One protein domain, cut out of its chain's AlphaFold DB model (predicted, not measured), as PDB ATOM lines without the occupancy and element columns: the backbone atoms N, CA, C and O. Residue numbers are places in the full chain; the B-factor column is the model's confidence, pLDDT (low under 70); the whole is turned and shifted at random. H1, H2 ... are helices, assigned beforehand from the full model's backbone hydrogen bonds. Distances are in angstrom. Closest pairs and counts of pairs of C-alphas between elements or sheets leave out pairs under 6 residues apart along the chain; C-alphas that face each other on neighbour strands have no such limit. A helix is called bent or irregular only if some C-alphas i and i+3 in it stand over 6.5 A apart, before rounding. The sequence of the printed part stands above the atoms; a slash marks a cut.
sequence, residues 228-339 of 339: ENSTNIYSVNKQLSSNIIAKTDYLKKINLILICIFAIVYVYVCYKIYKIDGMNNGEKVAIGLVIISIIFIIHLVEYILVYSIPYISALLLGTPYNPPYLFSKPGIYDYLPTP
ATOM      1  N   GLU A 228     -47.266   8.414  65.403       72.69
ATOM      2  CA  GLU A 228     -46.396   7.268  65.711       72.69
ATOM      3  C   GLU A 228     -45.735   6.711  64.443       72.69
ATOM      4  O   GLU A 228     -44.518   6.505  64.419       72.69
ATOM      5  N   ASN A 229     -46.488   6.578  63.347       71.56
ATOM      6  CA  ASN A 229     -45.940   6.134  62.065       71.56
ATOM      7  C   ASN A 229     -44.901   7.127  61.508       71.56
ATOM      8  O   ASN A 229     -43.808   6.730  61.106       71.56
ATOM      9  N   SER A 230     -45.178   8.436  61.563       67.31
ATOM     10  CA  SER A 230     -44.222   9.471  61.136       67.31
ATOM     11  C   SER A 230     -42.945   9.492  61.988       67.31
ATOM     12  O   SER A 230     -41.846   9.683  61.466       67.31
ATOM     13  N   THR A 231     -43.066   9.214  63.289       68.06
ATOM     14  CA  THR A 231     -41.935   9.137  64.223       68.06
ATOM     15  C   THR A 231     -41.052   7.927  63.911       68.06
ATOM     16  O   THR A 231     -39.823   8.042  63.919       68.06
ATOM     17  N   ASN A 232     -41.659   6.789  63.562       69.38
ATOM     18  CA  ASN A 232     -40.943   5.598  63.105       69.38
ATOM     19  C   ASN A 232     -40.227   5.833  61.768       69.38
ATOM     20  O   ASN A 232     -39.069   5.452  61.618       69.38
ATOM     21  N   ILE A 233     -40.859   6.526  60.817       64.62
ATOM     22  CA  ILE A 233     -40.206   6.904  59.552       64.62
ATOM     23  C   ILE A 233     -38.993   7.806  59.823       64.62
ATOM     24  O   ILE A 233     -37.916   7.594  59.265       64.62
ATOM     25  N   TYR A 234     -39.126   8.779  60.731       63.25
ATOM     26  CA  TYR A 234     -38.024   9.672  61.088       63.25
ATOM     27  C   TYR A 234     -36.864   8.932  61.770       63.25
ATOM     28  O   TYR A 234     -35.695   9.232  61.510       63.25
ATOM     29  N   SER A 235     -37.156   7.939  62.619       70.56
ATOM     30  CA  SER A 235     -36.124   7.140  63.290       70.56
ATOM     31  C   SER A 235     -35.363   6.239  62.308       70.56
ATOM     32  O   SER A 235     -34.129   6.201  62.359       70.56
ATOM     33  N   VAL A 236     -36.063   5.609  61.359       73.00
ATOM     34  CA  VAL A 236     -35.464   4.817  60.274       73.00
ATOM     35  C   VAL A 236     -34.596   5.699  59.374       73.00
ATOM     36  O   VAL A 236     -33.437   5.362  59.121       73.00
ATOM     37  N   ASN A 237     -35.094   6.871  58.968       69.56
ATOM     38  CA  ASN A 237     -34.324   7.821  58.159       69.56
ATOM     39  C   ASN A 237     -33.063   8.303  58.887       69.56
ATOM     40  O   ASN A 237     -31.991   8.384  58.286       69.56
ATOM     41  N   LYS A 238     -33.145   8.554  60.200       71.81
ATOM     42  CA  LYS A 238     -31.986   8.938  61.016       71.81
ATOM     43  C   LYS A 238     -30.936   7.824  61.095       71.81
ATOM     44  O   LYS A 238     -29.744   8.109  60.976       71.81
ATOM     45  N   GLN A 239     -31.352   6.568  61.270       74.25
ATOM     46  CA  GLN A 239     -30.436   5.421  61.264       74.25
ATOM     47  C   GLN A 239     -29.777   5.228  59.893       74.25
ATOM     48  O   GLN A 239     -28.562   5.033  59.818       74.25
ATOM     49  N   LEU A 240     -30.549   5.342  58.809       71.56
ATOM     50  CA  LEU A 240     -30.031   5.247  57.447       71.56
ATOM     51  C   LEU A 240     -29.005   6.356  57.166       71.56
ATOM     52  O   LEU A 240     -27.908   6.069  56.690       71.56
ATOM     53  N   SER A 241     -29.324   7.595  57.544       69.75
ATOM     54  CA  SER A 241     -28.423   8.746  57.439       69.75
ATOM     55  C   SER A 241     -27.107   8.512  58.185       69.75
ATOM     56  O   SER A 241     -26.027   8.672  57.618       69.75
ATOM     57  N   SER A 242     -27.182   8.030  59.428       70.62
ATOM     58  CA  SER A 242     -26.000   7.697  60.228       70.62
ATOM     59  C   SER A 242     -25.138   6.605  59.580       70.62
ATOM     60  O   SER A 242     -23.912   6.715  59.574       70.62
ATOM     61  N   ASN A 243     -25.755   5.570  59.003       75.19
ATOM     62  CA  ASN A 243     -25.045   4.499  58.296       75.19
ATOM     63  C   ASN A 243     -24.362   4.995  57.012       75.19
ATOM     64  O   ASN A 243     -23.241   4.579  56.712       75.19
ATOM     65  N   ILE A 244     -25.010   5.892  56.265       71.69
ATOM     66  CA  ILE A 244     -24.431   6.515  55.066       71.69
ATOM     67  C   ILE A 244     -23.230   7.388  55.445       71.69
ATOM     68  O   ILE A 244     -22.174   7.273  54.819       71.69
ATOM     69  N   ILE A 245     -23.348   8.207  56.495       71.56
ATOM     70  CA  ILE A 245     -22.250   9.052  56.991       71.56
ATOM     71  C   ILE A 245     -21.060   8.181  57.416       71.56
ATOM     72  O   ILE A 245     -19.943   8.407  56.954       71.56
ATOM     73  N   ALA A 246     -21.296   7.127  58.204       74.75
ATOM     74  CA  ALA A 246     -20.240   6.222  58.658       74.75
ATOM     75  C   ALA A 246     -19.515   5.519  57.494       74.75
ATOM     76  O   ALA A 246     -18.284   5.442  57.481       74.75
ATOM     77  N   LYS A 247     -20.257   5.044  56.482       78.25
ATOM     78  CA  LYS A 247     -19.664   4.449  55.271       78.25
ATOM     79  C   LYS A 247     -18.874   5.469  54.451       78.25
ATOM     80  O   LYS A 247     -17.809   5.138  53.936       78.25
ATOM     81  N   THR A 248     -19.362   6.704  54.354       75.31
ATOM     82  CA  THR A 248     -18.676   7.788  53.637       75.31
ATOM     83  C   THR A 248     -17.352   8.140  54.311       75.31
ATOM     84  O   THR A 248     -16.327   8.252  53.640       75.31
ATOM     85  N   ASP A 249     -17.335   8.243  55.639       75.19
ATOM     86  CA  ASP A 249     -16.110   8.500  56.400       75.19
ATOM     87  C   ASP A 249     -15.111   7.342  56.299       75.19
ATOM     88  O   ASP A 249     -13.902   7.565  56.200       75.19
ATOM     89  N   TYR A 250     -15.598   6.100  56.266       80.56
ATOM     90  CA  TYR A 250     -14.759   4.930  56.014       80.56
ATOM     91  C   TYR A 250     -14.108   4.978  54.622       80.56
ATOM     92  O   TYR A 250     -12.893   4.803  54.506       80.56
ATOM     93  N   LEU A 251     -14.876   5.304  53.577       75.62
ATOM     94  CA  LEU A 251     -14.355   5.460  52.215       75.62
ATOM     95  C   LEU A 251     -13.333   6.602  52.110       75.62
ATOM     96  O   LEU A 251     -12.309   6.435  51.452       75.62
ATOM     97  N   LYS A 252     -13.547   7.727  52.806       75.94
ATOM     98  CA  LYS A 252     -12.565   8.827  52.882       75.94
ATOM     99  C   LYS A 252     -11.232   8.364  53.474       75.94
ATOM    100  O   LYS A 252     -10.178   8.712  52.946       75.94
ATOM    101  N   LYS A 253     -11.267   7.550  54.534       82.69
ATOM    102  CA  LYS A 253     -10.056   6.978  55.146       82.69
ATOM    103  C   LYS A 253      -9.344   6.006  54.206       82.69
ATOM    104  O   LYS A 253      -8.125   6.079  54.093       82.69
ATOM    105  N   ILE A 254     -10.083   5.141  53.506       80.12
ATOM    106  CA  ILE A 254      -9.500   4.250  52.490       80.12
ATOM    107  C   ILE A 254      -8.837   5.061  51.377       80.12
ATOM    108  O   ILE A 254      -7.704   4.765  51.010       80.12
ATOM    109  N   ASN A 255      -9.511   6.095  50.870       79.69
ATOM    110  CA  ASN A 255      -8.967   6.932  49.806       79.69
ATOM    111  C   ASN A 255      -7.663   7.620  50.250       79.69
ATOM    112  O   ASN A 255      -6.671   7.606  49.528       79.69
ATOM    113  N   LEU A 256      -7.611   8.119  51.490       83.00
ATOM    114  CA  LEU A 256      -6.383   8.674  52.064       83.00
ATOM    115  C   LEU A 256      -5.246   7.639  52.125       83.00
ATOM    116  O   LEU A 256      -4.113   7.953  51.767       83.00
ATOM    117  N   ILE A 257      -5.539   6.403  52.545       86.06
ATOM    118  CA  ILE A 257      -4.547   5.316  52.582       86.06
ATOM    119  C   ILE A 257      -4.038   4.999  51.171       86.06
ATOM    120  O   ILE A 257      -2.831   4.854  50.982       86.06
ATOM    121  N   LEU A 258      -4.927   4.936  50.177       81.00
ATOM    122  CA  LEU A 258      -4.549   4.703  48.782       81.00
ATOM    123  C   LEU A 258      -3.634   5.811  48.257       81.00
ATOM    124  O   LEU A 258      -2.592   5.499  47.687       81.00
ATOM    125  N   ILE A 259      -3.955   7.082  48.515       82.38
ATOM    126  CA  ILE A 259      -3.106   8.225  48.139       82.38
ATOM    127  C   ILE A 259      -1.703   8.084  48.747       82.38
ATOM    128  O   ILE A 259      -0.706   8.270  48.048       82.38
ATOM    129  N   CYS A 260      -1.601   7.696  50.022       85.69
ATOM    130  CA  CYS A 260      -0.311   7.452  50.671       85.69
ATOM    131  C   CYS A 260       0.468   6.301  50.014       85.69
ATOM    132  O   CYS A 260       1.668   6.434  49.775       85.69
ATOM    133  N   ILE A 261      -0.196   5.186  49.687       88.12
ATOM    134  CA  ILE A 261       0.431   4.049  48.991       88.12
ATOM    135  C   ILE A 261       0.938   4.485  47.611       88.12
ATOM    136  O   ILE A 261       2.088   4.205  47.268       88.12
ATOM    137  N   PHE A 262       0.127   5.216  46.843       84.19
ATOM    138  CA  PHE A 262       0.525   5.742  45.536       84.19
ATOM    139  C   PHE A 262       1.724   6.687  45.637       84.19
ATOM    140  O   PHE A 262       2.648   6.571  44.834       84.19
ATOM    141  N   ALA A 263       1.764   7.561  46.646       85.25
ATOM    142  CA  ALA A 263       2.903   8.443  46.881       85.25
ATOM    143  C   ALA A 263       4.193   7.657  47.181       85.25
ATOM    144  O   ALA A 263       5.246   7.972  46.625       85.25
ATOM    145  N   ILE A 264       4.118   6.601  47.999       90.00
ATOM    146  CA  ILE A 264       5.269   5.734  48.307       90.00
ATOM    147  C   ILE A 264       5.770   5.022  47.044       90.00
ATOM    148  O   ILE A 264       6.969   5.038  46.760       90.00
ATOM    149  N   VAL A 265       4.860   4.425  46.268       88.44
ATOM    150  CA  VAL A 265       5.200   3.750  45.004       88.44
ATOM    151  C   VAL A 265       5.825   4.736  44.021       88.44
ATOM    152  O   VAL A 265       6.847   4.432  43.408       88.44
ATOM    153  N   TYR A 266       5.267   5.940  43.911       84.94
ATOM    154  CA  TYR A 266       5.785   6.991  43.045       84.94
ATOM    155  C   TYR A 266       7.217   7.402  43.417       84.94
ATOM    156  O   TYR A 266       8.099   7.427  42.555       84.94
ATOM    157  N   VAL A 267       7.482   7.655  44.705       88.88
ATOM    158  CA  VAL A 267       8.831   7.985  45.197       88.88
ATOM    159  C   VAL A 267       9.805   6.836  44.926       88.88
ATOM    160  O   VAL A 267      10.927   7.076  44.479       88.88
ATOM    161  N   TYR A 268       9.377   5.587  45.128       92.19
ATOM    162  CA  TYR A 268      10.194   4.410  44.839       92.19
ATOM    163  C   TYR A 268      10.553   4.290  43.351       92.19
ATOM    164  O   TYR A 268      11.708   4.019  43.012       92.19
ATOM    165  N   VAL A 269       9.593   4.528  42.454       87.88
ATOM    166  CA  VAL A 269       9.820   4.520  41.001       87.88
ATOM    167  C   VAL A 269      10.784   5.636  40.597       87.88
ATOM    168  O   VAL A 269      11.749   5.373  39.878       87.88
ATOM    169  N   CYS A 270      10.604   6.851  41.123       85.06
ATOM    170  CA  CYS A 270      11.529   7.965  40.891       85.06
ATOM    171  C   CYS A 270      12.949   7.634  41.373       85.06
ATOM    172  O   CYS A 270      13.922   7.879  40.659       85.06
ATOM    173  N   TYR A 271      13.078   7.018  42.551       90.62
ATOM    174  CA  TYR A 271      14.359   6.556  43.085       90.62
ATOM    175  C   TYR A 271      15.017   5.502  42.184       90.62
ATOM    176  O   TYR A 271      16.220   5.569  41.922       90.62
ATOM    177  N   LYS A 272      14.242   4.541  41.670       92.25
ATOM    178  CA  LYS A 272      14.747   3.526  40.736       92.25
ATOM    179  C   LYS A 272      15.255   4.149  39.442       92.25
ATOM    180  O   LYS A 272      16.351   3.796  39.027       92.25
ATOM    181  N   ILE A 273      14.515   5.093  38.861       88.75
ATOM    182  CA  ILE A 273      14.923   5.818  37.647       88.75
ATOM    183  C   ILE A 273      16.205   6.616  37.897       88.75
ATOM    184  O   ILE A 273      17.123   6.594  37.077       88.75
ATOM    185  N   TYR A 274      16.301   7.273  39.055       86.62
ATOM    186  CA  TYR A 274      17.492   8.022  39.441       86.62
ATOM    187  C   TYR A 274      18.749   7.137  39.482       86.62
ATOM    188  O   TYR A 274      19.805   7.559  39.006       86.62
ATOM    189  N   LYS A 275      18.621   5.900  39.982       91.75
ATOM    190  CA  LYS A 275      19.722   4.938  40.150       91.75
ATOM    191  C   LYS A 275      20.116   4.182  38.869       91.75
ATOM    192  O   LYS A 275      21.007   3.345  38.927       91.75
ATOM    193  N   ILE A 276      19.464   4.417  37.731       92.56
ATOM    194  CA  ILE A 276      19.895   3.796  36.471       92.56
ATOM    195  C   ILE A 276      21.156   4.515  35.982       92.56
ATOM    196  O   ILE A 276      21.128   5.712  35.664       92.56
ATOM    197  N   ASP A 277      22.261   3.777  35.950       90.88
ATOM    198  CA  ASP A 277      23.531   4.236  35.399       90.88
ATOM    199  C   ASP A 277      23.455   4.294  33.865       90.88
ATOM    200  O   ASP A 277      22.797   3.473  33.228       90.88
ATOM    201  N   GLY A 278      24.110   5.289  33.263       90.62
ATOM    202  CA  GLY A 278      24.191   5.446  31.804       90.62
ATOM    203  C   GLY A 278      23.119   6.328  31.152       90.62
ATOM    204  O   GLY A 278      23.296   6.696  29.996       90.62
ATOM    205  N   MET A 279      22.064   6.735  31.869       92.56
ATOM    206  CA  MET A 279      21.119   7.754  31.378       92.56
ATOM    207  C   MET A 279      21.563   9.168  31.749       92.56
ATOM    208  O   MET A 279      21.968   9.425  32.890       92.56
ATOM    209  N   ASN A 280      21.410  10.105  30.812       94.19
ATOM    210  CA  ASN A 280      21.647  11.519  31.087       94.19
ATOM    211  C   ASN A 280      20.518  12.109  31.963       94.19
ATOM    212  O   ASN A 280      19.418  11.562  32.072       94.19
ATOM    213  N   ASN A 281      20.778  13.246  32.618       90.62
ATOM    214  CA  ASN A 281      19.792  13.871  33.511       90.62
ATOM    215  C   ASN A 281      18.497  14.280  32.780       90.62
ATOM    216  O   ASN A 281      17.431  14.267  33.389       90.62
ATOM    217  N   GLY A 282      18.575  14.605  31.485       91.00
ATOM    218  CA  GLY A 282      17.415  14.972  30.670       91.00
ATOM    219  C   GLY A 282      16.455  13.802  30.445       91.00
ATOM    220  O   GLY A 282      15.252  13.954  30.630       91.00
ATOM    221  N   GLU A 283      16.982  12.619  30.134       90.06
ATOM    222  CA  GLU A 283      16.225  11.374  29.958       90.06
ATOM    223  C   GLU A 283      15.524  10.963  31.253       90.06
ATOM    224  O   GLU A 283      14.337  10.636  31.243       90.06
ATOM    225  N   LYS A 284      16.221  11.066  32.394       89.12
ATOM    226  CA  LYS A 284      15.641  10.773  33.716       89.12
ATOM    227  C   LYS A 284      14.459  11.694  34.036       89.12
ATOM    228  O   LYS A 284      13.427  11.223  34.512       89.12
ATOM    229  N   VAL A 285      14.588  12.991  33.743       88.38
ATOM    230  CA  VAL A 285      13.508  13.974  33.932       88.38
ATOM    231  C   VAL A 285      12.347  13.717  32.970       88.38
ATOM    232  O   VAL A 285      11.193  13.753  33.396       88.38
ATOM    233  N   ALA A 286      12.627  13.404  31.702       89.44
ATOM    234  CA  ALA A 286      11.599  13.106  30.709       89.44
ATOM    235  C   ALA A 286      10.760  11.878  31.105       89.44
ATOM    236  O   ALA A 286       9.532  11.942  31.076       89.44
ATOM    237  N   ILE A 287      11.401  10.793  31.557       89.62
ATOM    238  CA  ILE A 287      10.700   9.594  32.045       89.62
ATOM    239  C   ILE A 287       9.853   9.932  33.281       89.62
ATOM    240  O   ILE A 287       8.693   9.520  33.361       89.62
ATOM    241  N   GLY A 288      10.389  10.722  34.219       86.75
ATOM    242  CA  GLY A 288       9.637  11.192  35.385       86.75
ATOM    243  C   GLY A 288       8.374  11.973  35.001       86.75
ATOM    244  O   GLY A 288       7.293  11.685  35.511       86.75
ATOM    245  N   LEU A 289       8.479  12.903  34.048       85.50
ATOM    246  CA  LEU A 289       7.341  13.688  33.554       85.50
ATOM    247  C   LEU A 289       6.281  12.828  32.858       85.50
ATOM    248  O   LEU A 289       5.086  13.064  33.050       85.50
ATOM    249  N   VAL A 290       6.691  11.816  32.088       90.00
ATOM    250  CA  VAL A 290       5.759  10.869  31.454       90.00
ATOM    251  C   VAL A 290       4.978  10.093  32.514       90.00
ATOM    252  O   VAL A 290       3.758   9.981  32.413       90.00
ATOM    253  N   ILE A 291       5.644   9.619  33.571       86.25
ATOM    254  CA  ILE A 291       4.988   8.882  34.661       86.25
ATOM    255  C   ILE A 291       3.997   9.772  35.419       86.25
ATOM    256  O   ILE A 291       2.865   9.350  35.652       86.25
ATOM    257  N   ILE A 292       4.373  11.016  35.745       85.19
ATOM    258  CA  ILE A 292       3.456  11.993  36.362       85.19
ATOM    259  C   ILE A 292       2.239  12.224  35.463       85.19
ATOM    260  O   ILE A 292       1.107  12.229  35.944       85.19
ATOM    261  N   SER A 293       2.462  12.386  34.159       84.00
ATOM    262  CA  SER A 293       1.390  12.632  33.191       84.00
ATOM    263  C   SER A 293       0.424  11.449  33.107       84.00
ATOM    264  O   SER A 293      -0.785  11.655  33.082       84.00
ATOM    265  N   ILE A 294       0.928  10.210  33.135       87.12
ATOM    266  CA  ILE A 294       0.093   8.999  33.158       87.12
ATOM    267  C   ILE A 294      -0.752   8.942  34.436       87.12
ATOM    268  O   ILE A 294      -1.956   8.712  34.353       87.12
ATOM    269  N   ILE A 295      -0.155   9.193  35.606       84.50
ATOM    270  CA  ILE A 295      -0.884   9.216  36.887       84.50
ATOM    271  C   ILE A 295      -1.977  10.291  36.862       84.50
ATOM    272  O   ILE A 295      -3.117  10.030  37.249       84.50
ATOM    273  N   PHE A 296      -1.657  11.481  36.352       85.19
ATOM    274  CA  PHE A 296      -2.619  12.568  36.210       85.19
ATOM    275  C   PHE A 296      -3.778  12.193  35.279       85.19
ATOM    276  O   PHE A 296      -4.932  12.432  35.623       85.19
ATOM    277  N   ILE A 297      -3.497  11.558  34.136       86.56
ATOM    278  CA  ILE A 297      -4.530  11.078  33.207       86.56
ATOM    279  C   ILE A 297      -5.424  10.032  33.880       86.56
ATOM    280  O   ILE A 297      -6.640  10.107  33.735       86.56
ATOM    281  N   ILE A 298      -4.859   9.092  34.644       86.12
ATOM    282  CA  ILE A 298      -5.642   8.083  35.372       86.12
ATOM    283  C   ILE A 298      -6.599   8.758  36.363       86.12
ATOM    284  O   ILE A 298      -7.791   8.455  36.350       86.12
ATOM    285  N   HIS A 299      -6.123   9.718  37.162       82.81
ATOM    286  CA  HIS A 299      -6.985  10.465  38.086       82.81
ATOM    287  C   HIS A 299      -8.015  11.340  37.371       82.81
ATOM    288  O   HIS A 299      -9.141  11.470  37.848       82.81
ATOM    289  N   LEU A 300      -7.670  11.917  36.220       83.88
ATOM    290  CA  LEU A 300      -8.612  12.682  35.409       83.88
ATOM    291  C   LEU A 300      -9.738  11.783  34.879       83.88
ATOM    292  O   LEU A 300     -10.907  12.150  34.963       83.88
ATOM    293  N   VAL A 301      -9.398  10.594  34.372       85.50
ATOM    294  CA  VAL A 301     -10.372   9.602  33.894       85.50
ATOM    295  C   VAL A 301     -11.249   9.116  35.043       85.50
ATOM    296  O   VAL A 301     -12.468   9.106  34.907       85.50
ATOM    297  N   GLU A 302     -10.658   8.776  36.188       84.44
ATOM    298  CA  GLU A 302     -11.399   8.397  37.392       84.44
ATOM    299  C   GLU A 302     -12.369   9.506  37.818       84.44
ATOM    300  O   GLU A 302     -13.549   9.244  38.049       84.44
ATOM    301  N   TYR A 303     -11.916  10.762  37.833       83.50
ATOM    302  CA  TYR A 303     -12.761  11.903  38.163       83.50
ATOM    303  C   TYR A 303     -13.934  12.059  37.184       83.50
ATOM    304  O   TYR A 303     -15.078  12.274  37.590       83.50
ATOM    305  N   ILE A 304     -13.681  11.912  35.882       81.25
ATOM    306  CA  ILE A 304     -14.731  11.973  34.860       81.25
ATOM    307  C   ILE A 304     -15.746  10.841  35.066       81.25
ATOM    308  O   ILE A 304     -16.949  11.104  35.101       81.25
ATOM    309  N   LEU A 305     -15.282   9.603  35.249       80.38
ATOM    310  CA  LEU A 305     -16.149   8.434  35.424       80.38
ATOM    311  C   LEU A 305     -16.988   8.517  36.705       80.38
ATOM    312  O   LEU A 305     -18.168   8.180  36.682       80.38
ATOM    313  N   VAL A 306     -16.397   8.969  37.813       79.44
ATOM    314  CA  VAL A 306     -17.047   8.968  39.132       79.44
ATOM    315  C   VAL A 306     -17.918  10.202  39.351       79.44
ATOM    316  O   VAL A 306     -18.970  10.098  39.980       79.44
ATOM    317  N   TYR A 307     -17.522  11.370  38.842       78.25
ATOM    318  CA  TYR A 307     -18.235  12.622  39.115       78.25
ATOM    319  C   TYR A 307     -18.992  13.146  37.901       78.25
ATOM    320  O   TYR A 307     -20.167  13.496  38.018       78.25
ATOM    321  N   SER A 308     -18.345  13.184  36.734       79.94
ATOM    322  CA  SER A 308     -18.920  13.833  35.551       79.94
ATOM    323  C   SER A 308     -19.997  12.975  34.887       79.94
ATOM    324  O   SER A 308     -21.050  13.496  34.530       79.94
ATOM    325  N   ILE A 309     -19.793  11.658  34.763       80.81
ATOM    326  CA  ILE A 309     -20.777  10.765  34.130       80.81
ATOM    327  C   ILE A 309     -22.086  10.679  34.927       80.81
ATOM    328  O   ILE A 309     -23.138  10.880  34.320       80.81
ATOM    329  N   PRO A 310     -22.091  10.445  36.256       78.94
ATOM    330  CA  PRO A 310     -23.338  10.426  37.018       78.94
ATOM    331  C   PRO A 310     -24.058  11.776  36.993       78.94
ATOM    332  O   PRO A 310     -25.284  11.810  36.951       78.94
ATOM    333  N   TYR A 311     -23.306  12.881  36.959       77.94
ATOM    334  CA  TYR A 311     -23.862  14.227  36.825       77.94
ATOM    335  C   TYR A 311     -24.562  14.435  35.483       77.94
ATOM    336  O   TYR A 311     -25.725  14.830  35.447       77.94
ATOM    337  N   ILE A 312     -23.881  14.117  34.380       77.50
ATOM    338  CA  ILE A 312     -24.443  14.228  33.030       77.50
ATOM    339  C   ILE A 312     -25.640  13.281  32.869       77.50
ATOM    340  O   ILE A 312     -26.653  13.672  32.298       77.50
ATOM    341  N   SER A 313     -25.559  12.062  33.407       75.06
ATOM    342  CA  SER A 313     -26.656  11.090  33.391       75.06
ATOM    343  C   SER A 313     -27.893  11.615  34.127       75.06
ATOM    344  O   SER A 313     -28.988  11.596  33.572       75.06
ATOM    345  N   ALA A 314     -27.718  12.168  35.331       78.75
ATOM    346  CA  ALA A 314     -28.808  12.779  36.089       78.75
ATOM    347  C   ALA A 314     -29.428  13.975  35.348       78.75
ATOM    348  O   ALA A 314     -30.650  14.089  35.256       78.75
ATOM    349  N   LEU A 315     -28.589  14.822  34.741       79.94
ATOM    350  CA  LEU A 315     -29.033  15.957  33.933       79.94
ATOM    351  C   LEU A 315     -29.862  15.517  32.713       79.94
ATOM    352  O   LEU A 315     -30.895  16.118  32.433       79.94
ATOM    353  N   LEU A 316     -29.426  14.473  31.999       80.25
ATOM    354  CA  LEU A 316     -30.112  13.960  30.807       80.25
ATOM    355  C   LEU A 316     -31.404  13.205  31.139       80.25
ATOM    356  O   LEU A 316     -32.368  13.282  30.382       80.25
ATOM    357  N   LEU A 317     -31.428  12.475  32.255       82.75
ATOM    358  CA  LEU A 317     -32.579  11.673  32.679       82.75
ATOM    359  C   LEU A 317     -33.591  12.468  33.516       82.75
ATOM    360  O   LEU A 317     -34.626  11.922  33.891       82.75
ATOM    361  N   GLY A 318     -33.305  13.737  33.829       76.06
ATOM    362  CA  GLY A 318     -34.160  14.575  34.673       76.06
ATOM    363  C   GLY A 318     -34.291  14.061  36.110       76.06
ATOM    364  O   GLY A 318     -35.219  14.449  36.819       76.06
ATOM    365  N   THR A 319     -33.392  13.176  36.545       72.31
ATOM    366  CA  THR A 319     -33.362  12.686  37.921       72.31
ATOM    367  C   THR A 319     -32.548  13.653  38.780       72.31
ATOM    368  O   THR A 319     -31.564  14.229  38.307       72.31
ATOM    369  N   PRO A 320     -32.936  13.888  40.046       69.56
ATOM    370  CA  PRO A 320     -32.156  14.742  40.927       69.56
ATOM    371  C   PRO A 320     -30.747  14.161  41.069       69.56
ATOM    372  O   PRO A 320     -30.568  13.029  41.525       69.56
ATOM    373  N   TYR A 321     -29.742  14.935  40.650       62.22
ATOM    374  CA  TYR A 321     -28.349  14.562  40.839       62.22
ATOM    375  C   TYR A 321     -28.056  14.524  42.332       62.22
ATOM    376  O   TYR A 321     -28.007  15.562  42.990       62.22
ATOM    377  N   ASN A 322     -27.857  13.320  42.855       67.94
ATOM    378  CA  ASN A 322     -27.376  13.128  44.208       67.94
ATOM    379  C   ASN A 322     -25.860  12.909  44.112       67.94
ATOM    380  O   ASN A 322     -25.443  11.804  43.743       67.94
ATOM    381  N   PRO A 323     -25.024  13.949  44.317       59.25
ATOM    382  CA  PRO A 323     -23.583  13.779  44.235       59.25
ATOM    383  C   PRO A 323     -23.160  12.657  45.184       59.25
ATOM    384  O   PRO A 323     -23.703  12.569  46.289       59.25
ATOM    385  N   PRO A 324     -22.186  11.806  44.810       56.91
ATOM    386  CA  PRO A 324     -21.586  10.904  45.782       56.91
ATOM    387  C   PRO A 324     -21.169  11.745  46.998       56.91
ATOM    388  O   PRO A 324     -20.473  12.744  46.827       56.91
ATOM    389  N   TYR A 325     -21.681  11.364  48.178       53.53
ATOM    390  CA  TYR A 325     -21.819  12.061  49.480       53.53
ATOM    391  C   TYR A 325     -20.577  12.767  50.083       53.53
ATOM    392  O   TYR A 325     -20.493  13.013  51.285       53.53
ATOM    393  N   LEU A 326     -19.566  13.100  49.291       48.28
ATOM    394  CA  LEU A 326     -18.300  13.656  49.739       48.28
ATOM    395  C   LEU A 326     -18.380  15.133  50.155       48.28
ATOM    396  O   LEU A 326     -17.568  15.525  50.997       48.28
ATOM    397  N   PHE A 327     -19.347  15.919  49.652       45.34
ATOM    398  CA  PHE A 327     -19.341  17.386  49.808       45.34
ATOM    399  C   PHE A 327     -20.599  18.046  50.399       45.34
ATOM    400  O   PHE A 327     -20.513  19.208  50.792       45.34
ATOM    401  N   SER A 328     -21.734  17.356  50.547       43.09
ATOM    402  CA  SER A 328     -22.914  17.921  51.221       43.09
ATOM    403  C   SER A 328     -23.114  17.292  52.600       43.09
ATOM    404  O   SER A 328     -23.227  16.076  52.748       43.09
ATOM    405  N   LYS A 329     -23.192  18.129  53.646       45.09
ATOM    406  CA  LYS A 329     -23.927  17.732  54.855       45.09
ATOM    407  C   LYS A 329     -25.359  17.442  54.394       45.09
ATOM    408  O   LYS A 329     -25.912  18.317  53.725       45.09
ATOM    409  N   PRO A 330     -25.949  16.276  54.705       47.06
ATOM    410  CA  PRO A 330     -27.314  15.990  54.291       47.06
ATOM    411  C   PRO A 330     -28.228  17.095  54.824       47.06
ATOM    412  O   PRO A 330     -28.258  17.367  56.030       47.06
ATOM    413  N   GLY A 331     -28.905  17.785  53.909       52.34
ATOM    414  CA  GLY A 331     -29.895  18.785  54.269       52.34
ATOM    415  C   GLY A 331     -31.130  18.074  54.808       52.34
ATOM    416  O   GLY A 331     -31.481  16.989  54.352       52.34
ATOM    417  N   ILE A 332     -31.828  18.691  55.764       43.78
ATOM    418  CA  ILE A 332     -33.081  18.163  56.344       43.78
ATOM    419  C   ILE A 332     -34.133  17.829  55.259       43.78
ATOM    420  O   ILE A 332     -35.018  17.011  55.485       43.78
ATOM    421  N   TYR A 333     -34.008  18.417  54.068       46.59
ATOM    422  CA  TYR A 333     -34.939  18.261  52.954       46.59
ATOM    423  C   TYR A 333     -34.710  17.019  52.073       46.59
ATOM    424  O   TYR A 333     -35.609  16.680  51.312       46.59
ATOM    425  N   ASP A 334     -33.591  16.296  52.210       47.75
ATOM    426  CA  ASP A 334     -33.300  15.108  51.378       47.75
ATOM    427  C   ASP A 334     -34.082  13.847  51.812       47.75
ATOM    428  O   ASP A 334     -34.049  12.825  51.130       47.75
ATOM    429  N   TYR A 335     -34.791  13.907  52.947       47.75
ATOM    430  CA  TYR A 335     -35.539  12.780  53.529       47.75
ATOM    431  C   TYR A 335     -37.057  12.963  53.514       47.75
ATOM    432  O   TYR A 335     -37.776  12.137  54.083       47.75
ATOM    433  N   LEU A 336     -37.564  14.043  52.917       37.22
ATOM    434  CA  LEU A 336     -39.003  14.190  52.752       37.22
ATOM    435  C   LEU A 336     -39.442  13.363  51.538       37.22
ATOM    436  O   LEU A 336     -38.851  13.521  50.467       37.22
ATOM    437  N   PRO A 337     -40.457  12.488  51.673       35.78
ATOM    438  CA  PRO A 337     -41.077  11.886  50.504       35.78
ATOM    439  C   PRO A 337     -41.561  13.021  49.600       35.78
ATOM    440  O   PRO A 337     -42.231  13.953  50.053       35.78
ATOM    441  N   THR A 338     -41.151  12.976  48.336       41.22
ATOM    442  CA  THR A 338     -41.751  13.824  47.308       41.22
ATOM    443  C   THR A 338     -43.241  13.470  47.211       41.22
ATOM    444  O   THR A 338     -43.579  12.299  47.405       41.22
ATOM    445  N   PRO A 339     -44.122  14.468  47.021       39.53
ATOM    446  CA  PRO A 339     -45.567  14.258  46.990       39.53
ATOM    447  C   PRO A 339     -46.015  13.312  45.876       39.53
ATOM    448  O   PRO A 339     -45.348  13.288  44.814       39.53
TER     449      PRO A 339
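This is residues 228 to 339 of the 339 residues of an uncharacterized protein of viral metagenome (UniProt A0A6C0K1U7). A long, open helical hairpin makes nearly the whole of this shape: H1 and H2 run opposite ways, meet near the short link that joins them, and spread apart from there as a narrow V. From the far end of H2 the last stretch of the chain turns back across the open mouth of the V toward H1, and the small helix H3 lies in this stretch, near H1. The printed part has 112 residues with three named helices, in the order H1, H2, H3, and no named strand; the class is all helix. The whole is extended, with a radius of gyration of the C-alphas of 22.3 A, and the C-alphas span 78 by 30 by 13 A.

Start with H1, residues 228 to 274, the longest helix. It touches H2, residues 281 to 317, with its residues 270 to 274 alone, and H2 answers with residues 284 to 288 alone. Look at the C-alphas of Ile 273 and Lys 284, the closest of the two helices, 6.4 A apart. The two form a helical hairpin with a shallow tilt of 18 degrees, opposite ways, and their centres are 20.5 A apart. H2 has a kink of 28 degrees near residue 304. Next look at H3, residues 332 to 335: it is close to H1 but not clearly touching, and the closest C-alphas, those of Asn 237 and Tyr 335, are 6.9 A apart. H2 and H3 are apart. In H1 every O i to N i+4 pair is within hydrogen-bond range, and in H2 31 of 33 are; H3 is too short for such a pair, and of its 1 O i to N i+3 pair 0 are within range.

Find C-alpha 228 at (-46.396, 7.268, 65.711); from there H1 runs 69.1 A to C-alpha 274 at (17.492, 8.022, 39.441). H2 runs 52.4 A from C-alpha 281 to C-alpha 317 at (-32.579, 11.673, 32.679); it is neither bent nor irregular, but only just: C-alphas 306 and 309 are 6.5 A apart. H3 is only just irregular, with C-alphas 332 and 335 6.6 A apart.

The two C-alphas farthest apart, those of Glu 228 and Gly 278, are 78.3 A apart. The link from H1 to H2 is short, with 6 residues, and that from H2 to H3 is long, with 14, residues 318 to 331. Residues 253 to 261 of H1, residues 277 to 282, and residues 296 to 305 of H2 stand free. The printed part has no cut and ends at Pro 339, the chain's last residue. The mean pLDDT of the printed part is 75.8; it is under 70 at residues 230 to 234, 237, 241 and 320 to 339 of this model.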